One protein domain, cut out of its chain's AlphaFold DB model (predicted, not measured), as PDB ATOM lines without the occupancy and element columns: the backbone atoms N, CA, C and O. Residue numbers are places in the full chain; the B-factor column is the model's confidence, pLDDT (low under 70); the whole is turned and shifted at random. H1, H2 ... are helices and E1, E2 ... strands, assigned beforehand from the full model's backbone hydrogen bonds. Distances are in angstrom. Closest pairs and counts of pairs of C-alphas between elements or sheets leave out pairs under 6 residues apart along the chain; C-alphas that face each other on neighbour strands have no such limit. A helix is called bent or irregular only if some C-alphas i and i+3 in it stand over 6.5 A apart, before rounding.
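What this domain is: This is residues 2 to 126 of the 126 residues of an uncharacterized protein of Acinetobacter guillouiae (UniProt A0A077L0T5). The model is a compact body with one long helical arm: residues 2 to 22 of H1 stick out as a nearly solitary rod, and the body is a five-stranded sheet folded back on itself, with H2 and H1b, the second arm of H1, packed on one face. The leaf E3 E2 faces the leaf E4 E5, E1 is the hinge, and E1 and E2 make a long hairpin. The printed part has 125 residues in the order H1 E1 E2 E3 H2 E4 E5; the sheet runs E3 E2 E1 E4 E5, antiparallel throughout, and the class is mixed, helices and strands. The whole is loose, with a radius of gyration of the C-alphas of 18.2 A, and elongated, spanning 63 by 39 by 24 A.

Where its parts are: Find C-alpha 2 at (63.170, 10.068, 345.957), where H1, residues 2 to 39, begins. By its hydrogen bonds it was assigned as one helix, but it is bent: C-alphas 28 and 31 are 6.5 A apart. Its arms are H1a, residues 2 to 28, 38.5 A long, and H1b, residues 31 to 39, 12.1 A. Next come E1, residues 45 to 57, 31.3 A, which bends by 74 degrees at residue 48; E2, residues 63 to 69, 19.2 A; and E3, residues 72 to 75, 10.2 A. H2, residues 85 to 99, 22.4 A, is irregular, with C-alphas 85 and 88 7.3 A apart. E4, residues 104 to 114, 27.5 A, bends by 67 degrees at residue 107, and E5, residues 117 to 125, 23.5 A, ends at C-alpha 125 at (31.266, -14.129, 302.494).

How they stand to each other: Look first at the strongly twisted sheet, whose edge strands are E3 and E5. E1, E2 and E3 form a meander, each strand the antiparallel neighbour of the one before: N 53 and O 66 are 2.9 A apart, N 74 and O 67 2.8 A. E1 and E4 pair through N 48 and O 107, 2.9 A; the hairpin E4 and E5 through N 110 and O 121, 2.8 A. H2 is on the sheet; its closest C-alphas to E5 are those of Phe 86 and Tyr 123, 5.8 A. H1b is on the same face at a height over the sheet of 8.4 A, and Ala 39 and Val 110 are its closest C-alphas to E4, 6.6 A. H1a stands at a steep tilt of 49 degrees to H1b and is apart from H2. Every O i to N i+4 pair is within hydrogen-bond range in H1b, 21 of 23 in H1a and 8 of 11 in H2.

The domain as a whole: The C-alphas farthest apart are those of Asp 2 and Asn 99, 63.7 A. Without residues 2 to 22, which stand free, the body spans 33 by 33 by 25 A. The printed part has no cut and no long link. Confidence is low, with pLDDT under 70, at residues 79 to 86 and residue 116.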
ATOM      1  N   ASP A   2      63.355   9.388 347.253       70.00
ATOM      2  CA  ASP A   2      63.170  10.068 345.957       70.00
ATOM      3  C   ASP A   2      63.493   9.214 344.724       70.00
ATOM      4  O   ASP A   2      62.784   9.307 343.724       70.00
ATOM      5  N   ASN A   3      64.449   8.281 344.822       76.94
ATOM      6  CA  ASN A   3      64.754   7.341 343.731       76.94
ATOM      7  C   ASN A   3      63.561   6.437 343.374       76.94
ATOM      8  O   ASN A   3      63.343   6.133 342.206       76.94
ATOM      9  N   ILE A   4      62.750   6.051 344.366       86.12
ATOM     10  CA  ILE A   4      61.548   5.230 344.148       86.12
ATOM     11  C   ILE A   4      60.469   6.056 343.438       86.12
ATOM     12  O   ILE A   4      59.824   5.565 342.515       86.12
ATOM     13  N   LYS A   5      60.305   7.330 343.816       85.06
ATOM     14  CA  LYS A   5      59.359   8.245 343.158       85.06
ATOM     15  C   LYS A   5      59.752   8.513 341.702       85.06
ATOM     16  O   LYS A   5      58.888   8.467 340.833       85.06
ATOM     17  N   HIS A   6      61.039   8.739 341.429       83.94
ATOM     18  CA  HIS A   6      61.553   8.904 340.063       83.94
ATOM     19  C   HIS A   6      61.376   7.642 339.220       83.94
ATOM     20  O   HIS A   6      60.919   7.730 338.083       83.94
ATOM     21  N   PHE A   7      61.668   6.467 339.782       90.44
ATOM     22  CA  PHE A   7      61.441   5.194 339.102       90.44
ATOM     23  C   PHE A   7      59.962   4.987 338.750       90.44
ATOM     24  O   PHE A   7      59.639   4.677 337.604       90.44
ATOM     25  N   LEU A   8      59.053   5.214 339.706       90.31
ATOM     26  CA  LEU A   8      57.610   5.100 339.480       90.31
ATOM     27  C   LEU A   8      57.120   6.081 338.414       90.31
ATOM     28  O   LEU A   8      56.330   5.699 337.555       90.31
ATOM     29  N   PHE A   9      57.611   7.321 338.440       91.06
ATOM     30  CA  PHE A   9      57.289   8.325 337.432       91.06
ATOM     31  C   PHE A   9      57.762   7.903 336.034       91.06
ATOM     32  O   PHE A   9      56.973   7.931 335.089       91.06
ATOM     33  N   LEU A  10      59.012   7.449 335.905       91.50
ATOM     34  CA  LEU A  10      59.569   6.978 334.635       91.50
ATOM     35  C   LEU A  10      58.785   5.772 334.096       91.50
ATOM     36  O   LEU A  10      58.467   5.709 332.910       91.50
ATOM     37  N   PHE A  11      58.419   4.839 334.974       90.94
ATOM     38  CA  PHE A  11      57.616   3.671 334.621       90.94
ATOM     39  C   PHE A  11      56.223   4.066 334.105       90.94
ATOM     40  O   PHE A  11      55.788   3.586 333.056       90.94
ATOM     41  N   LEU A  12      55.544   4.993 334.788       91.00
ATOM     42  CA  LEU A  12      54.250   5.532 334.358       91.00
ATOM     43  C   LEU A  12      54.354   6.253 333.012       91.00
ATOM     44  O   LEU A  12      53.508   6.058 332.138       91.00
ATOM     45  N   PHE A  13      55.415   7.036 332.820       90.38
ATOM     46  CA  PHE A  13      55.685   7.724 331.563       90.38
ATOM     47  C   PHE A  13      55.874   6.737 330.404       90.38
ATOM     48  O   PHE A  13      55.263   6.906 329.347       90.38
ATOM     49  N   ILE A  14      56.634   5.658 330.611       89.31
ATOM     50  CA  ILE A  14      56.814   4.594 329.611       89.31
ATOM     51  C   ILE A  14      55.473   3.924 329.281       89.31
ATOM     52  O   ILE A  14      55.169   3.725 328.105       89.31
ATOM     53  N   ILE A  15      54.631   3.629 330.278       88.25
ATOM     54  CA  ILE A  15      53.295   3.052 330.043       88.25
ATOM     55  C   ILE A  15      52.436   3.980 329.179       88.25
ATOM     56  O   ILE A  15      51.765   3.518 328.251       88.25
ATOM     57  N   ILE A  16      52.449   5.282 329.469       86.75
ATOM     58  CA  ILE A  16      51.708   6.283 328.694       86.75
ATOM     59  C   ILE A  16      52.229   6.320 327.254       86.75
ATOM     60  O   ILE A  16      51.433   6.254 326.317       86.75
ATOM     61  N   LEU A  17      53.548   6.344 327.062       86.00
ATOM     62  CA  LEU A  17      54.169   6.368 325.739       86.00
ATOM     63  C   LEU A  17      53.842   5.107 324.923       86.00
ATOM     64  O   LEU A  17      53.492   5.201 323.745       86.00
ATOM     65  N   VAL A  18      53.842   3.929 325.555       83.75
ATOM     66  CA  VAL A  18      53.400   2.673 324.926       83.75
ATOM     67  C   VAL A  18      51.928   2.756 324.507       83.75
ATOM     68  O   VAL A  18      51.580   2.357 323.393       83.75
ATOM     69  N   LYS A  19      51.052   3.311 325.353       80.94
ATOM     70  CA  LYS A  19      49.626   3.451 325.024       80.94
ATOM     71  C   LYS A  19      49.349   4.466 323.917       80.94
ATOM     72  O   LYS A  19      48.454   4.224 323.114       80.94
ATOM     73  N   ILE A  20      50.074   5.583 323.882       82.56
ATOM     74  CA  ILE A  20      49.821   6.682 322.938       82.56
ATOM     75  C   ILE A  20      50.499   6.440 321.589       82.56
ATOM     76  O   ILE A  20      49.949   6.818 320.561       82.56
ATOM     77  N   VAL A  21      51.674   5.809 321.567       78.62
ATOM     78  CA  VAL A  21      52.468   5.662 320.338       78.62
ATOM     79  C   VAL A  21      52.459   4.221 319.845       78.62
ATOM     80  O   VAL A  21      52.034   3.951 318.723       78.62
ATOM     81  N   VAL A  22      52.878   3.272 320.683       77.00
ATOM     82  CA  VAL A  22      53.098   1.882 320.250       77.00
ATOM     83  C   VAL A  22      51.783   1.188 319.896       77.00
ATOM     84  O   VAL A  22      51.703   0.545 318.850       77.00
ATOM     85  N   LEU A  23      50.736   1.332 320.717       74.62
ATOM     86  CA  LEU A  23      49.442   0.697 320.440       74.62
ATOM     87  C   LEU A  23      48.797   1.207 319.138       74.62
ATOM     88  O   LEU A  23      48.447   0.361 318.310       74.62
ATOM     89  N   PRO A  24      48.683   2.527 318.879       74.25
ATOM     90  CA  PRO A  24      48.143   3.012 317.611       74.25
ATOM     91  C   PRO A  24      48.999   2.607 316.413       74.25
ATOM     92  O   PRO A  24      48.449   2.144 315.414       74.25
ATOM     93  N   VAL A  25      50.331   2.695 316.509       77.50
ATOM     94  CA  VAL A  25      51.213   2.265 315.412       77.50
ATOM     95  C   VAL A  25      50.980   0.791 315.084       77.50
ATOM     96  O   VAL A  25      50.799   0.421 313.920       77.50
ATOM     97  N   ASN A  26      50.897  -0.049 316.113       76.69
ATOM     98  CA  ASN A  26      50.636  -1.465 315.936       76.69
ATOM     99  C   ASN A  26      49.263  -1.715 315.292       76.69
ATOM    100  O   ASN A  26      49.142  -2.508 314.361       76.69
ATOM    101  N   GLU A  27      48.223  -1.011 315.738       74.19
ATOM    102  CA  GLU A  27      46.856  -1.245 315.274       74.19
ATOM    103  C   GLU A  27      46.552  -0.693 313.873       74.19
ATOM    104  O   GLU A  27      45.667  -1.221 313.186       74.19
ATOM    105  N   PHE A  28      47.222   0.388 313.466       73.88
ATOM    106  CA  PHE A  28      46.971   1.073 312.194       73.88
ATOM    107  C   PHE A  28      47.969   0.717 311.091       73.88
ATOM    108  O   PHE A  28      47.574   0.747 309.929       73.88
ATOM    109  N   PHE A  29      49.208   0.339 311.421       74.50
ATOM    110  CA  PHE A  29      50.240   0.053 310.416       74.50
ATOM    111  C   PHE A  29      50.665  -1.416 310.394       74.50
ATOM    112  O   PHE A  29      50.701  -2.027 309.328       74.50
ATOM    113  N   ILE A  30      50.954  -2.014 311.552       78.38
ATOM    114  CA  ILE A  30      51.509  -3.378 311.610       78.38
ATOM    115  C   ILE A  30      50.415  -4.426 311.392       78.38
ATOM    116  O   ILE A  30      50.559  -5.317 310.554       78.38
ATOM    117  N   LEU A  31      49.302  -4.315 312.118       79.00
ATOM    118  CA  LEU A  31      48.233  -5.311 312.105       79.00
ATOM    119  C   LEU A  31      47.607  -5.518 310.709       79.00
ATOM    120  O   LEU A  31      47.419  -6.676 310.336       79.00
ATOM    121  N   PRO A  32      47.327  -4.467 309.904       76.44
ATOM    122  CA  PRO A  32      46.821  -4.645 308.539       76.44
ATOM    123  C   PRO A  32      47.802  -5.376 307.613       76.44
ATOM    124  O   PRO A  32      47.400  -6.287 306.897       76.44
ATOM    125  N   ASN A  33      49.097  -5.052 307.675       79.31
ATOM    126  CA  ASN A  33      50.114  -5.731 306.862       79.31
ATOM    127  C   ASN A  33      50.296  -7.197 307.291       79.31
ATOM    128  O   ASN A  33      50.492  -8.088 306.462       79.31
ATOM    129  N   TYR A  34      50.195  -7.472 308.593       82.25
ATOM    130  CA  TYR A  34      50.240  -8.834 309.115       82.25
ATOM    131  C   TYR A  34      49.004  -9.656 308.711       82.25
ATOM    132  O   TYR A  34      49.139 -10.834 308.373       82.25
ATOM    133  N   LEU A  35      47.814  -9.037 308.689       80.38
ATOM    134  CA  LEU A  35      46.598  -9.649 308.133       80.38
ATOM    135  C   LEU A  35      46.797 -10.044 306.684       80.38
ATOM    136  O   LEU A  35      46.516 -11.184 306.320       80.38
ATOM    137  N   GLU A  36      47.286  -9.100 305.886       80.69
ATOM    138  CA  GLU A  36      47.548  -9.296 304.470       80.69
ATOM    139  C   GLU A  36      48.443 -10.506 304.239       80.69
ATOM    140  O   GLU A  36      48.110 -11.422 303.484       80.69
ATOM    141  N   TYR A  37      49.562 -10.539 304.953       83.94
ATOM    142  CA  TYR A  37      50.500 -11.643 304.894       83.94
ATOM    143  C   TYR A  37      49.850 -12.981 305.280       83.94
ATOM    144  O   TYR A  37      49.995 -13.969 304.558       83.94
ATOM    145  N   LYS A  38      49.095 -13.028 306.386       85.19
ATOM    146  CA  LYS A  38      48.414 -14.253 306.839       85.19
ATOM    147  C   LYS A  38      47.388 -14.749 305.825       85.19
ATOM    148  O   LYS A  38      47.330 -15.953 305.576       85.19
ATOM    149  N   ALA A  39      46.620 -13.842 305.237       82.69
ATOM    150  CA  ALA A  39      45.557 -14.149 304.292       82.69
ATOM    151  C   ALA A  39      46.064 -14.696 302.943       82.69
ATOM    152  O   ALA A  39      45.309 -15.374 302.252       82.69
ATOM    153  N   LYS A  40      47.343 -14.488 302.586       83.88
ATOM    154  CA  LYS A  40      47.961 -15.112 301.397       83.88
ATOM    155  C   LYS A  40      48.053 -16.637 301.490       83.88
ATOM    156  O   LYS A  40      48.136 -17.308 300.467       83.88
ATOM    157  N   ASN A  41      48.048 -17.200 302.699       88.06
ATOM    158  CA  ASN A  41      48.061 -18.645 302.899       88.06
ATOM    159  C   ASN A  41      46.656 -19.144 303.246       88.06
ATOM    160  O   ASN A  41      46.137 -18.865 304.328       88.06
ATOM    161  N   ILE A  42      46.081 -19.953 302.354       85.94
ATOM    162  CA  ILE A  42      44.718 -20.484 302.478       85.94
ATOM    163  C   ILE A  42      44.482 -21.278 303.769       85.94
ATOM    164  O   ILE A  42      43.369 -21.289 304.282       85.94
ATOM    165  N   LYS A  43      45.529 -21.872 304.361       90.12
ATOM    166  CA  LYS A  43      45.430 -22.596 305.641       90.12
ATOM    167  C   LYS A  43      45.071 -21.685 306.821       90.12
ATOM    168  O   LYS A  43      44.610 -22.176 307.845       90.12
ATOM    169  N   ASN A  44      45.292 -20.375 306.700       89.19
ATOM    170  CA  ASN A  44      44.925 -19.396 307.727       89.19
ATOM    171  C   ASN A  44      43.483 -18.888 307.576       89.19
ATOM    172  O   ASN A  44      43.012 -18.153 308.446       89.19
ATOM    173  N   ILE A  45      42.800 -19.247 306.484       89.50
ATOM    174  CA  ILE A  45      41.421 -18.853 306.212       89.50
ATOM    175  C   ILE A  45      40.501 -19.884 306.862       89.50
ATOM    176  O   ILE A  45      40.502 -21.060 306.504       89.50
ATOM    177  N   LYS A  46      39.723 -19.435 307.844       92.56
ATOM    178  CA  LYS A  46      38.765 -20.254 308.587       92.56
ATOM    179  C   LYS A  46      37.353 -19.981 308.088       92.56
ATOM    180  O   LYS A  46      37.043 -18.858 307.700       92.56
ATOM    181  N   LYS A  47      36.500 -21.000 308.142       92.94
ATOM    182  CA  LYS A  47      35.057 -20.868 307.916       92.94
ATOM    183  C   LYS A  47      34.356 -20.610 309.244       92.94
ATOM    184  O   LYS A  47      34.757 -21.180 310.258       92.94
ATOM    185  N   GLY A  48      33.323 -19.784 309.222       92.62
ATOM    186  CA  GLY A  48      32.442 -19.556 310.361       92.62
ATOM    187  C   GLY A  48      31.170 -18.845 309.942       92.62
ATOM    188  O   GLY A  48      30.897 -18.692 308.752       92.62
ATOM    189  N   TYR A  49      30.415 -18.380 310.931       92.31
ATOM    190  CA  TYR A  49      29.115 -17.759 310.698       92.31
ATOM    191  C   TYR A  49      29.086 -16.331 311.226       92.31
ATOM    192  O   TYR A  49      29.461 -16.082 312.373       92.31
ATOM    193  N   ALA A  50      28.614 -15.396 310.402       92.62
ATOM    194  CA  ALA A  50      28.362 -14.017 310.796       92.62
ATOM    195  C   ALA A  50      26.871 -13.806 311.071       92.62
ATOM    196  O   ALA A  50      26.039 -13.943 310.175       92.62
ATOM    197  N   CYS A  51      26.537 -13.444 312.305       93.44
ATOM    198  CA  CYS A  51      25.166 -13.198 312.744       93.44
ATOM    199  C   CYS A  51      24.960 -11.706 313.001       93.44
ATOM    200  O   CYS A  51      25.717 -11.102 313.766       93.44
ATOM    201  N   TYR A  52      23.932 -11.112 312.401       94.75
ATOM    202  CA  TYR A  52      23.607  -9.704 312.613       94.75
ATOM    203  C   TYR A  52      23.135  -9.441 314.051       94.75
ATOM    204  O   TYR A  52      22.430 -10.256 314.646       94.75
ATOM    205  N   LYS A  53      23.542  -8.303 314.624       94.31
ATOM    206  CA  LYS A  53      23.095  -7.844 315.951       94.31
ATOM    207  C   LYS A  53      22.326  -6.534 315.906       94.31
ATOM    208  O   LYS A  53      21.491  -6.305 316.773       94.31
ATOM    209  N   GLY A  54      22.564  -5.708 314.896       93.31
ATOM    210  CA  GLY A  54      21.880  -4.434 314.743       93.31
ATOM    211  C   GLY A  54      22.746  -3.405 314.039       93.31
ATOM    212  O   GLY A  54      23.889  -3.668 313.655       93.31
ATOM    213  N   LYS A  55      22.193  -2.207 313.883       93.88
ATOM    214  CA  LYS A  55      22.950  -1.041 313.446       93.88
ATOM    215  C   LYS A  55      22.498   0.192 314.204       93.88
ATOM    216  O   LYS A  55      21.319   0.335 314.515       93.88
ATOM    217  N   TYR A  56      23.430   1.097 314.457       92.56
ATOM    218  CA  TYR A  56      23.149   2.372 315.106       92.56
ATOM    219  C   TYR A  56      23.841   3.513 314.367       92.56
ATOM    220  O   TYR A  56      24.825   3.316 313.651       92.56
ATOM    221  N   LYS A  57      23.302   4.724 314.519       92.62
ATOM    222  CA  LYS A  57      23.843   5.932 313.894       92.62
ATOM    223  C   LYS A  57      24.766   6.642 314.880       92.62
ATOM    224  O   LYS A  57      24.379   6.909 316.016       92.62
ATOM    225  N   THR A  58      25.992   6.941 314.467       89.69
ATOM    226  CA  THR A  58      26.909   7.764 315.263       89.69
ATOM    227  C   THR A  58      26.445   9.220 315.279       89.69
ATOM    228  O   THR A  58      25.686   9.658 314.413       89.69
ATOM    229  N   ARG A  59      26.981  10.019 316.212       87.19
ATOM    230  CA  ARG A  59      26.779  11.481 316.226       87.19
ATOM    231  C   ARG A  59      27.217  12.157 314.920       87.19
ATOM    232  O   ARG A  59      26.618  13.142 314.521       87.19
ATOM    233  N   SER A  60      28.217  11.597 314.235       86.56
ATOM    234  CA  SER A  60      28.686  12.068 312.923       86.56
ATOM    235  C   SER A  60      27.795  11.630 311.751       86.56
ATOM    236  O   SER A  60      28.140  11.874 310.602       86.56
ATOM    237  N   GLY A  61      26.694  10.924 312.017       84.50
ATOM    238  CA  GLY A  61      25.730  10.479 311.014       84.50
ATOM    239  C   GLY A  61      26.043   9.145 310.329       84.50
ATOM    240  O   GLY A  61      25.249   8.708 309.498       84.50
ATOM    241  N   ASN A  62      27.138   8.474 310.690       84.88
ATOM    242  CA  ASN A  62      27.555   7.216 310.069       84.88
ATOM    243  C   ASN A  62      26.827   6.021 310.690       84.88
ATOM    244  O   ASN A  62      26.652   5.965 311.905       84.88
ATOM    245  N   TYR A  63      26.455   5.033 309.875       88.25
ATOM    246  CA  TYR A  63      25.919   3.771 310.385       88.25
ATOM    247  C   TYR A  63      27.042   2.825 310.812       88.25
ATOM    248  O   TYR A  63      27.958   2.521 310.040       88.25
ATOM    249  N   VAL A  64      26.936   2.319 312.036       89.62
ATOM    250  CA  VAL A  64      27.765   1.231 312.553       89.62
ATOM    251  C   VAL A  64      26.929  -0.030 312.553       89.62
ATOM    252  O   VAL A  64      25.860  -0.046 313.147       89.62
ATOM    253  N   TYR A  65      27.420  -1.067 311.882       90.81
ATOM    254  CA  TYR A  65      26.792  -2.384 311.874       90.81
ATOM    255  C   TYR A  65      27.472  -3.248 312.922       90.81
ATOM    256  O   TYR A  65      28.703  -3.310 312.940       90.81
ATOM    257  N   GLU A  66      26.685  -3.921 313.745       93.44
ATOM    258  CA  GLU A  66      27.138  -4.878 314.743       93.44
ATOM    259  C   GLU A  66      26.786  -6.295 314.304       93.44
ATOM    260  O   GLU A  66      25.682  -6.576 313.825       93.44
ATOM    261  N   TYR A  67      27.744  -7.199 314.456       91.81
ATOM    262  CA  TYR A  67      27.597  -8.603 314.102       91.81
ATOM    263  C   TYR A  67      28.528  -9.464 314.951       91.81
ATOM    264  O   TYR A  67      29.467  -8.970 315.570       91.81
ATOM    265  N   VAL A  68      28.260 -10.763 315.009       92.44
ATOM    266  CA  VAL A  68      29.073 -11.734 315.747       92.44
ATOM    267  C   VAL A  68      29.625 -12.762 314.779       92.44
ATOM    268  O   VAL A  68      28.867 -13.276 313.965       92.44
ATOM    269  N   VAL A  69      30.916 -13.076 314.897       91.06
ATOM    270  CA  VAL A  69      31.585 -14.146 314.141       91.06
ATOM    271  C   VAL A  69      32.141 -15.175 315.112       91.06
ATOM    272  O   VAL A  69      33.089 -14.877 315.850       91.06
ATOM    273  N   ASP A  70      31.554 -16.372 315.136       85.81
ATOM    274  CA  ASP A  70      31.898 -17.469 316.056       85.81
ATOM    275  C   ASP A  70      32.177 -16.947 317.486       85.81
ATOM    276  O   ASP A  70      33.312 -16.977 317.981       85.81
ATOM    277  N   ASN A  71      31.153 -16.359 318.111       85.00
ATOM    278  CA  ASN A  71      31.165 -15.777 319.464       85.00
ATOM    279  C   ASN A  71      32.053 -14.537 319.674       85.00
ATOM    280  O   ASN A  71      32.220 -14.081 320.802       85.00
ATOM    281  N   THR A  72      32.621 -13.950 318.619       88.56
ATOM    282  CA  THR A  72      33.375 -12.689 318.706       88.56
ATOM    283  C   THR A  72      32.532 -11.527 318.194       88.56
ATOM    284  O   THR A  72      32.171 -11.506 317.019       88.56
ATOM    285  N   GLY A  73      32.232 -10.562 319.066       87.75
ATOM    286  CA  GLY A  73      31.527  -9.335 318.696       87.75
ATOM    287  C   GLY A  73      32.374  -8.437 317.797       87.75
ATOM    288  O   GLY A  73      33.553  -8.194 318.062       87.75
ATOM    289  N   MET A  74      31.766  -7.945 316.725       88.69
ATOM    290  CA  MET A  74      32.397  -7.104 315.721       88.69
ATOM    291  C   MET A  74      31.529  -5.916 315.360       88.69
ATOM    292  O   MET A  74      30.303  -5.959 315.422       88.69
ATOM    293  N   THR A  75      32.205  -4.871 314.900       88.69
ATOM    294  CA  THR A  75      31.571  -3.720 314.279       88.69
ATOM    295  C   THR A  75      32.064  -3.557 312.851       88.69
ATOM    296  O   THR A  75      33.086  -4.122 312.437       88.69
ATOM    297  N   SER A  76      31.369  -2.715 312.092       83.44
ATOM    298  CA  SER A  76      31.806  -2.298 310.764       83.44
ATOM    299  C   SER A  76      33.208  -1.668 310.764       83.44
ATOM    300  O   SER A  76      33.866  -1.694 309.728       83.44
ATOM    301  N   PHE A  77      33.701  -1.156 311.897       78.31
ATOM    302  CA  PHE A  77      35.051  -0.599 312.031       78.31
ATOM    303  C   PHE A  77      36.104  -1.608 312.503       78.31
ATOM    304  O   PHE A  77      37.268  -1.489 312.116       78.31
ATOM    305  N   SER A  78      35.734  -2.579 313.345       72.62
ATOM    306  CA  SER A  78      36.702  -3.500 313.955       72.62
ATOM    307  C   SER A  78      36.974  -4.745 313.114       72.62
ATOM    308  O   SER A  78      38.131  -5.152 313.020       72.62
ATOM    309  N   GLY A  79      35.942  -5.324 312.492       60.03
ATOM    310  CA  GLY A  79      36.055  -6.585 311.743       60.03
ATOM    311  C   GLY A  79      36.429  -6.421 310.267       60.03
ATOM    312  O   GLY A  79      36.767  -7.401 309.609       60.03
ATOM    313  N   LEU A  80      36.398  -5.183 309.757       61.84
ATOM    314  CA  LEU A  80      36.631  -4.828 308.352       61.84
ATOM    315  C   LEU A  80      37.555  -3.601 308.249       61.84
ATOM    316  O   LEU A  80      37.118  -2.506 307.879       61.84
ATOM    317  N   LYS A  81      38.839  -3.741 308.613       62.09
ATOM    318  CA  LYS A  81      39.794  -2.627 308.480       62.09
ATOM    319  C   LYS A  81      40.246  -2.447 307.025       62.09
ATOM    320  O   LYS A  81      40.947  -3.281 306.477       62.09
ATOM    321  N   VAL A  82      39.824  -1.303 306.482       54.12
ATOM    322  CA  VAL A  82      40.296  -0.406 305.399       54.12
ATOM    323  C   VAL A  82      41.045  -0.970 304.178       54.12
ATOM    324  O   VAL A  82      40.843  -0.432 303.095       54.12
ATOM    325  N   ARG A  83      41.856  -2.023 304.262       59.56
ATOM    326  CA  ARG A  83      42.554  -2.623 303.112       59.56
ATOM    327  C   ARG A  83      42.811  -4.106 303.385       59.56
ATOM    328  O   ARG A  83      43.829  -4.416 303.979       59.56
ATOM    329  N   PHE A  84      41.886  -4.995 303.015       56.97
ATOM    330  CA  PHE A  84      42.153  -6.407 302.663       56.97
ATOM    331  C   PHE A  84      40.879  -7.065 302.113       56.97
ATOM    332  O   PHE A  84      39.809  -6.605 302.508       56.97
ATOM    333  N   PRO A  85      40.962  -8.038 301.171       64.00
ATOM    334  CA  PRO A  85      40.316  -8.051 299.843       64.00
ATOM    335  C   PRO A  85      38.821  -7.730 299.835       64.00
ATOM    336  O   PRO A  85      38.304  -7.214 298.862       64.00
ATOM    337  N   PHE A  86      38.134  -7.928 300.941       69.69
ATOM    338  CA  PHE A  86      36.743  -7.615 301.187       69.69
ATOM    339  C   PHE A  86      36.271  -6.161 300.993       69.69
ATOM    340  O   PHE A  86      35.063  -5.920 301.018       69.69
ATOM    341  N   LEU A  87      37.155  -5.165 300.843       73.81
ATOM    342  CA  LEU A  87      36.743  -3.749 300.829       73.81
ATOM    343  C   LEU A  87      35.632  -3.467 299.803       73.81
ATOM    344  O   LEU A  87      34.657  -2.796 300.137       73.81
ATOM    345  N   TYR A  88      35.755  -4.021 298.594       76.06
ATOM    346  CA  TYR A  88      34.772  -3.834 297.522       76.06
ATOM    347  C   TYR A  88      33.442  -4.552 297.800       76.06
ATOM    348  O   TYR A  88      32.392  -4.056 297.403       76.06
ATOM    349  N   LYS A  89      33.462  -5.660 298.553       81.12
ATOM    350  CA  LYS A  89      32.256  -6.415 298.936       81.12
ATOM    351  C   LYS A  89      31.611  -5.921 300.232       81.12
ATOM    352  O   LYS A  89      30.542  -6.392 300.611       81.12
ATOM    353  N   ARG A  90      32.219  -4.964 300.943       83.25
ATOM    354  CA  ARG A  90      31.754  -4.522 302.271       83.25
ATOM    355  C   ARG A  90      30.303  -4.031 302.277       83.25
ATOM    356  O   ARG A  90      29.571  -4.310 303.222       83.25
ATOM    357  N   GLY A  91      29.887  -3.298 301.246       85.44
ATOM    358  CA  GLY A  91      28.501  -2.838 301.123       85.44
ATOM    359  C   GLY A  91      27.519  -3.993 300.915       85.44
ATOM    360  O   GLY A  91      26.473  -4.037 301.559       85.44
ATOM    361  N   GLU A  92      27.880  -4.947 300.054       88.62
ATOM    362  CA  GLU A  92      27.089  -6.153 299.788       88.62
ATOM    363  C   GLU A  92      26.972  -7.035 301.025       88.62
ATOM    364  O   GLU A  92      25.878  -7.494 301.338       88.62
ATOM    365  N   PHE A  93      28.062  -7.191 301.780       89.56
ATOM    366  CA  PHE A  93      28.058  -7.902 303.050       89.56
ATOM    367  C   PHE A  93      27.008  -7.342 303.997       89.56
ATOM    368  O   PHE A  93      26.147  -8.088 304.448       89.56
ATOM    369  N   PHE A  94      27.037  -6.036 304.279       88.75
ATOM    370  CA  PHE A  94      26.092  -5.462 305.235       88.75
ATOM    371  C   PHE A  94      24.647  -5.563 304.761       88.75
ATOM    372  O   PHE A  94      23.784  -5.901 305.563       88.75
ATOM    373  N   LYS A  95      24.391  -5.364 303.461       89.88
ATOM    374  CA  LYS A  95      23.065  -5.631 302.885       89.88
ATOM    375  C   LYS A  95      22.657  -7.086 303.101       89.88
ATOM    376  O   LYS A  95      21.534  -7.353 303.509       89.88
ATOM    377  N   LYS A  96      23.569  -8.033 302.869       90.31
ATOM    378  CA  LYS A  96      23.304  -9.463 303.024       90.31
ATOM    379  C   LYS A  96      23.034  -9.842 304.477       90.31
ATOM    380  O   LYS A  96      22.061 -10.552 304.714       90.31
ATOM    381  N   ILE A  97      23.834  -9.368 305.436       90.44
ATOM    382  CA  ILE A  97      23.614  -9.683 306.859       90.44
ATOM    383  C   ILE A  97      22.329  -9.040 307.375       90.44
ATOM    384  O   ILE A  97      21.637  -9.638 308.190       90.44
ATOM    385  N   GLU A  98      22.000  -7.837 306.899       90.38
ATOM    386  CA  GLU A  98      20.783  -7.127 307.292       90.38
ATOM    387  C   GLU A  98      19.537  -7.826 306.730       90.38
ATOM    388  O   GLU A  98      18.603  -8.123 307.476       90.38
ATOM    389  N   ASN A  99      19.559  -8.191 305.444       90.31
ATOM    390  CA  ASN A  99      18.479  -8.943 304.801       90.31
ATOM    391  C   ASN A  99      18.292 -10.335 305.419       90.31
ATOM    392  O   ASN A  99      17.173 -10.830 305.500       90.31
ATOM    393  N   ASN A 100      19.379 -10.960 305.878       87.06
ATOM    394  CA  ASN A 100      19.348 -12.246 306.569       87.06
ATOM    395  C   ASN A 100      19.340 -12.082 308.093       87.06
ATOM    396  O   ASN A 100      19.759 -12.997 308.777       87.06
ATOM    397  N   SER A 101      18.862 -10.965 308.648       85.62
ATOM    398  CA  SER A 101      18.962 -10.649 310.088       85.62
ATOM    399  C   SER A 101      18.506 -11.749 311.061       85.62
ATOM    400  O   SER A 101      19.012 -11.816 312.178       85.62
ATOM    401  N   GLN A 102      17.580 -12.623 310.652       86.38
ATOM    402  CA  GLN A 102      17.104 -13.763 311.450       86.38
ATOM    403  C   GLN A 102      18.034 -14.991 311.418       86.38
ATOM    404  O   GLN A 102      17.854 -15.920 312.202       86.38
ATOM    405  N   LYS A 103      19.004 -15.028 310.501       89.44
ATOM    406  CA  LYS A 103      19.928 -16.142 310.265       89.44
ATOM    407  C   LYS A 103      21.373 -15.643 310.256       89.44
ATOM    408  O   LYS A 103      21.661 -14.467 310.063       89.44
ATOM    409  N   CYS A 104      22.307 -16.557 310.469       91.06
ATOM    410  CA  CYS A 104      23.717 -16.258 310.261       91.06
ATOM    411  C   CYS A 104      24.101 -16.608 308.822       91.06
ATOM    412  O   CYS A 104      23.532 -17.532 308.241       91.06
ATOM    413  N   ILE A 105      25.053 -15.872 308.255       91.81
ATOM    414  CA  ILE A 105      25.591 -16.149 306.920       91.81
ATOM    415  C   ILE A 105      26.981 -16.765 307.020       91.81
ATOM    416  O   ILE A 105      27.736 -16.451 307.943       91.81
ATOM    417  N   ASP A 106      27.326 -17.615 306.060       92.81
ATOM    418  CA  ASP A 106      28.657 -18.199 305.966       92.81
ATOM    419  C   ASP A 106      29.697 -17.134 305.610       92.81
ATOM    420  O   ASP A 106      29.549 -16.351 304.665       92.81
ATOM    421  N   VAL A 107      30.785 -17.118 306.372       91.50
ATOM    422  CA  VAL A 107      31.916 -16.225 306.148       91.50
ATOM    423  C   VAL A 107      33.232 -16.976 306.220       91.50
ATOM    424  O   VAL A 107      33.435 -17.883 307.027       91.50
ATOM    425  N   ASN A 108      34.167 -16.528 305.398       91.19
ATOM    426  CA  ASN A 108      35.571 -16.850 305.533       91.19
ATOM    427  C   ASN A 108      36.228 -15.726 306.328       91.19
ATOM    428  O   ASN A 108      36.070 -14.555 305.985       91.19
ATOM    429  N   TYR A 109      36.983 -16.054 307.367       89.69
ATOM    430  CA  TYR A 109      37.686 -15.070 308.179       89.69
ATOM    431  C   TYR A 109      39.118 -15.500 308.481       89.69
ATOM    432  O   TYR A 109      39.468 -16.677 308.452       89.69
ATOM    433  N   VAL A 110      39.956 -14.519 308.802       89.25
ATOM    434  CA  VAL A 110      41.316 -14.724 309.294       89.25
ATOM    435  C   VAL A 110      41.366 -14.279 310.746       89.25
ATOM    436  O   VAL A 110      40.869 -13.212 311.110       89.25
ATOM    437  N   GLU A 111      41.959 -15.111 311.592       88.38
ATOM    438  CA  GLU A 111      42.196 -14.792 312.994       88.38
ATOM    439  C   GLU A 111      43.648 -14.366 313.184       88.38
ATOM    440  O   GLU A 111      44.578 -15.086 312.811       88.38
ATOM    441  N   ILE A 112      43.840 -13.201 313.793       83.06
ATOM    442  CA  ILE A 112      45.134 -12.775 314.299       83.06
ATOM    443  C   ILE A 112      45.185 -12.991 315.794       83.06
ATOM    444  O   ILE A 112      44.311 -12.547 316.540       83.06
ATOM    445  N   ASN A 113      46.302 -13.579 316.199       82.81
ATOM    446  CA  ASN A 113      46.813 -13.508 317.547       82.81
ATOM    447  C   ASN A 113      48.198 -12.843 317.492       82.81
ATOM    448  O   ASN A 113      49.154 -13.465 317.024       82.81
ATOM    449  N   TYR A 114      48.289 -11.564 317.870       73.81
ATOM    450  CA  TYR A 114      49.535 -10.790 317.843       73.81
ATOM    451  C   TYR A 114      49.697  -9.984 319.134       73.81
ATOM    452  O   TYR A 114      48.902  -9.087 319.418       73.81
ATOM    453  N   PHE A 115      50.733 -10.304 319.915       75.44
ATOM    454  CA  PHE A 115      50.919  -9.833 321.293       75.44
ATOM    455  C   PHE A 115      49.648 -10.015 322.143       75.44
ATOM    456  O   PHE A 115      49.264 -11.139 322.441       75.44
ATOM    457  N   PHE A 116      48.984  -8.914 322.506       69.81
ATOM    458  CA  PHE A 116      47.753  -8.879 323.305       69.81
ATOM    459  C   PHE A 116      46.497  -8.649 322.451       69.81
ATOM    460  O   PHE A 116      45.408  -8.422 322.974       69.81
ATOM    461  N   ILE A 117      46.641  -8.655 321.125       73.06
ATOM    462  CA  ILE A 117      45.557  -8.396 320.185       73.06
ATOM    463  C   ILE A 117      45.099  -9.729 319.605       73.06
ATOM    464  O   ILE A 117      45.757 -10.312 318.740       73.06
ATOM    465  N   LYS A 118      43.925 -10.175 320.055       80.12
ATOM    466  CA  LYS A 118      43.166 -11.245 319.414       80.12
ATOM    467  C   LYS A 118      42.008 -10.631 318.642       80.12
ATOM    468  O   LYS A 118      41.090 -10.071 319.239       80.12
ATOM    469  N   LYS A 119      42.062 -10.693 317.314       81.38
ATOM    470  CA  LYS A 119      41.022 -10.136 316.439       81.38
ATOM    471  C   LYS A 119      40.753 -11.079 315.277       81.38
ATOM    472  O   LYS A 119      41.658 -11.730 314.766       81.38
ATOM    473  N   LYS A 120      39.498 -11.126 314.851       86.62
ATOM    474  CA  LYS A 120      39.064 -11.822 313.640       86.62
ATOM    475  C   LYS A 120      38.717 -10.774 312.582       86.62
ATOM    476  O   LYS A 120      38.242  -9.691 312.924       86.62
ATOM    477  N   TYR A 121      38.955 -11.100 311.322       85.75
ATOM    478  CA  TYR A 121      38.701 -10.221 310.187       85.75
ATOM    479  C   TYR A 121      38.042 -11.009 309.071       85.75
ATOM    480  O   TYR A 121      38.534 -12.078 308.715       85.75
ATOM    481  N   ILE A 122      36.951 -10.488 308.519       86.00
ATOM    482  CA  ILE A 122      36.276 -11.154 307.404       86.00
ATOM    483  C   ILE A 122      37.153 -11.048 306.155       86.00
ATOM    484  O   ILE A 122      37.576  -9.962 305.758       86.00
ATOM    485  N   TYR A 123      37.424 -12.200 305.557       84.88
ATOM    486  CA  TYR A 123      38.144 -12.358 304.303       84.88
ATOM    487  C   TYR A 123      37.173 -12.380 303.116       84.88
ATOM    488  O   TYR A 123      37.394 -11.667 302.140       84.88
ATOM    489  N   ASP A 124      36.089 -13.159 303.221       86.56
ATOM    490  CA  ASP A 124      35.019 -13.246 302.218       86.56
ATOM    491  C   ASP A 124      33.678 -13.672 302.851       86.56
ATOM    492  O   ASP A 124      33.663 -14.153 303.985       86.56
ATOM    493  N   PHE A 125      32.562 -13.527 302.133       85.69
ATOM    494  CA  PHE A 125      31.266 -14.129 302.494       85.69
ATOM    495  C   PHE A 125      30.719 -14.969 301.343       85.69
ATOM    496  O   PHE A 125      30.964 -14.663 300.175       85.69
ATOM    497  N   ILE A 126      29.977 -16.018 301.695       77.69
ATOM    498  CA  ILE A 126      29.329 -16.945 300.755       77.69
ATOM    499  C   ILE A 126      27.839 -16.672 300.748       77.69
ATOM    500  O   ILE A 126      27.270 -16.335 301.812       77.69
TER     501      ILE A 126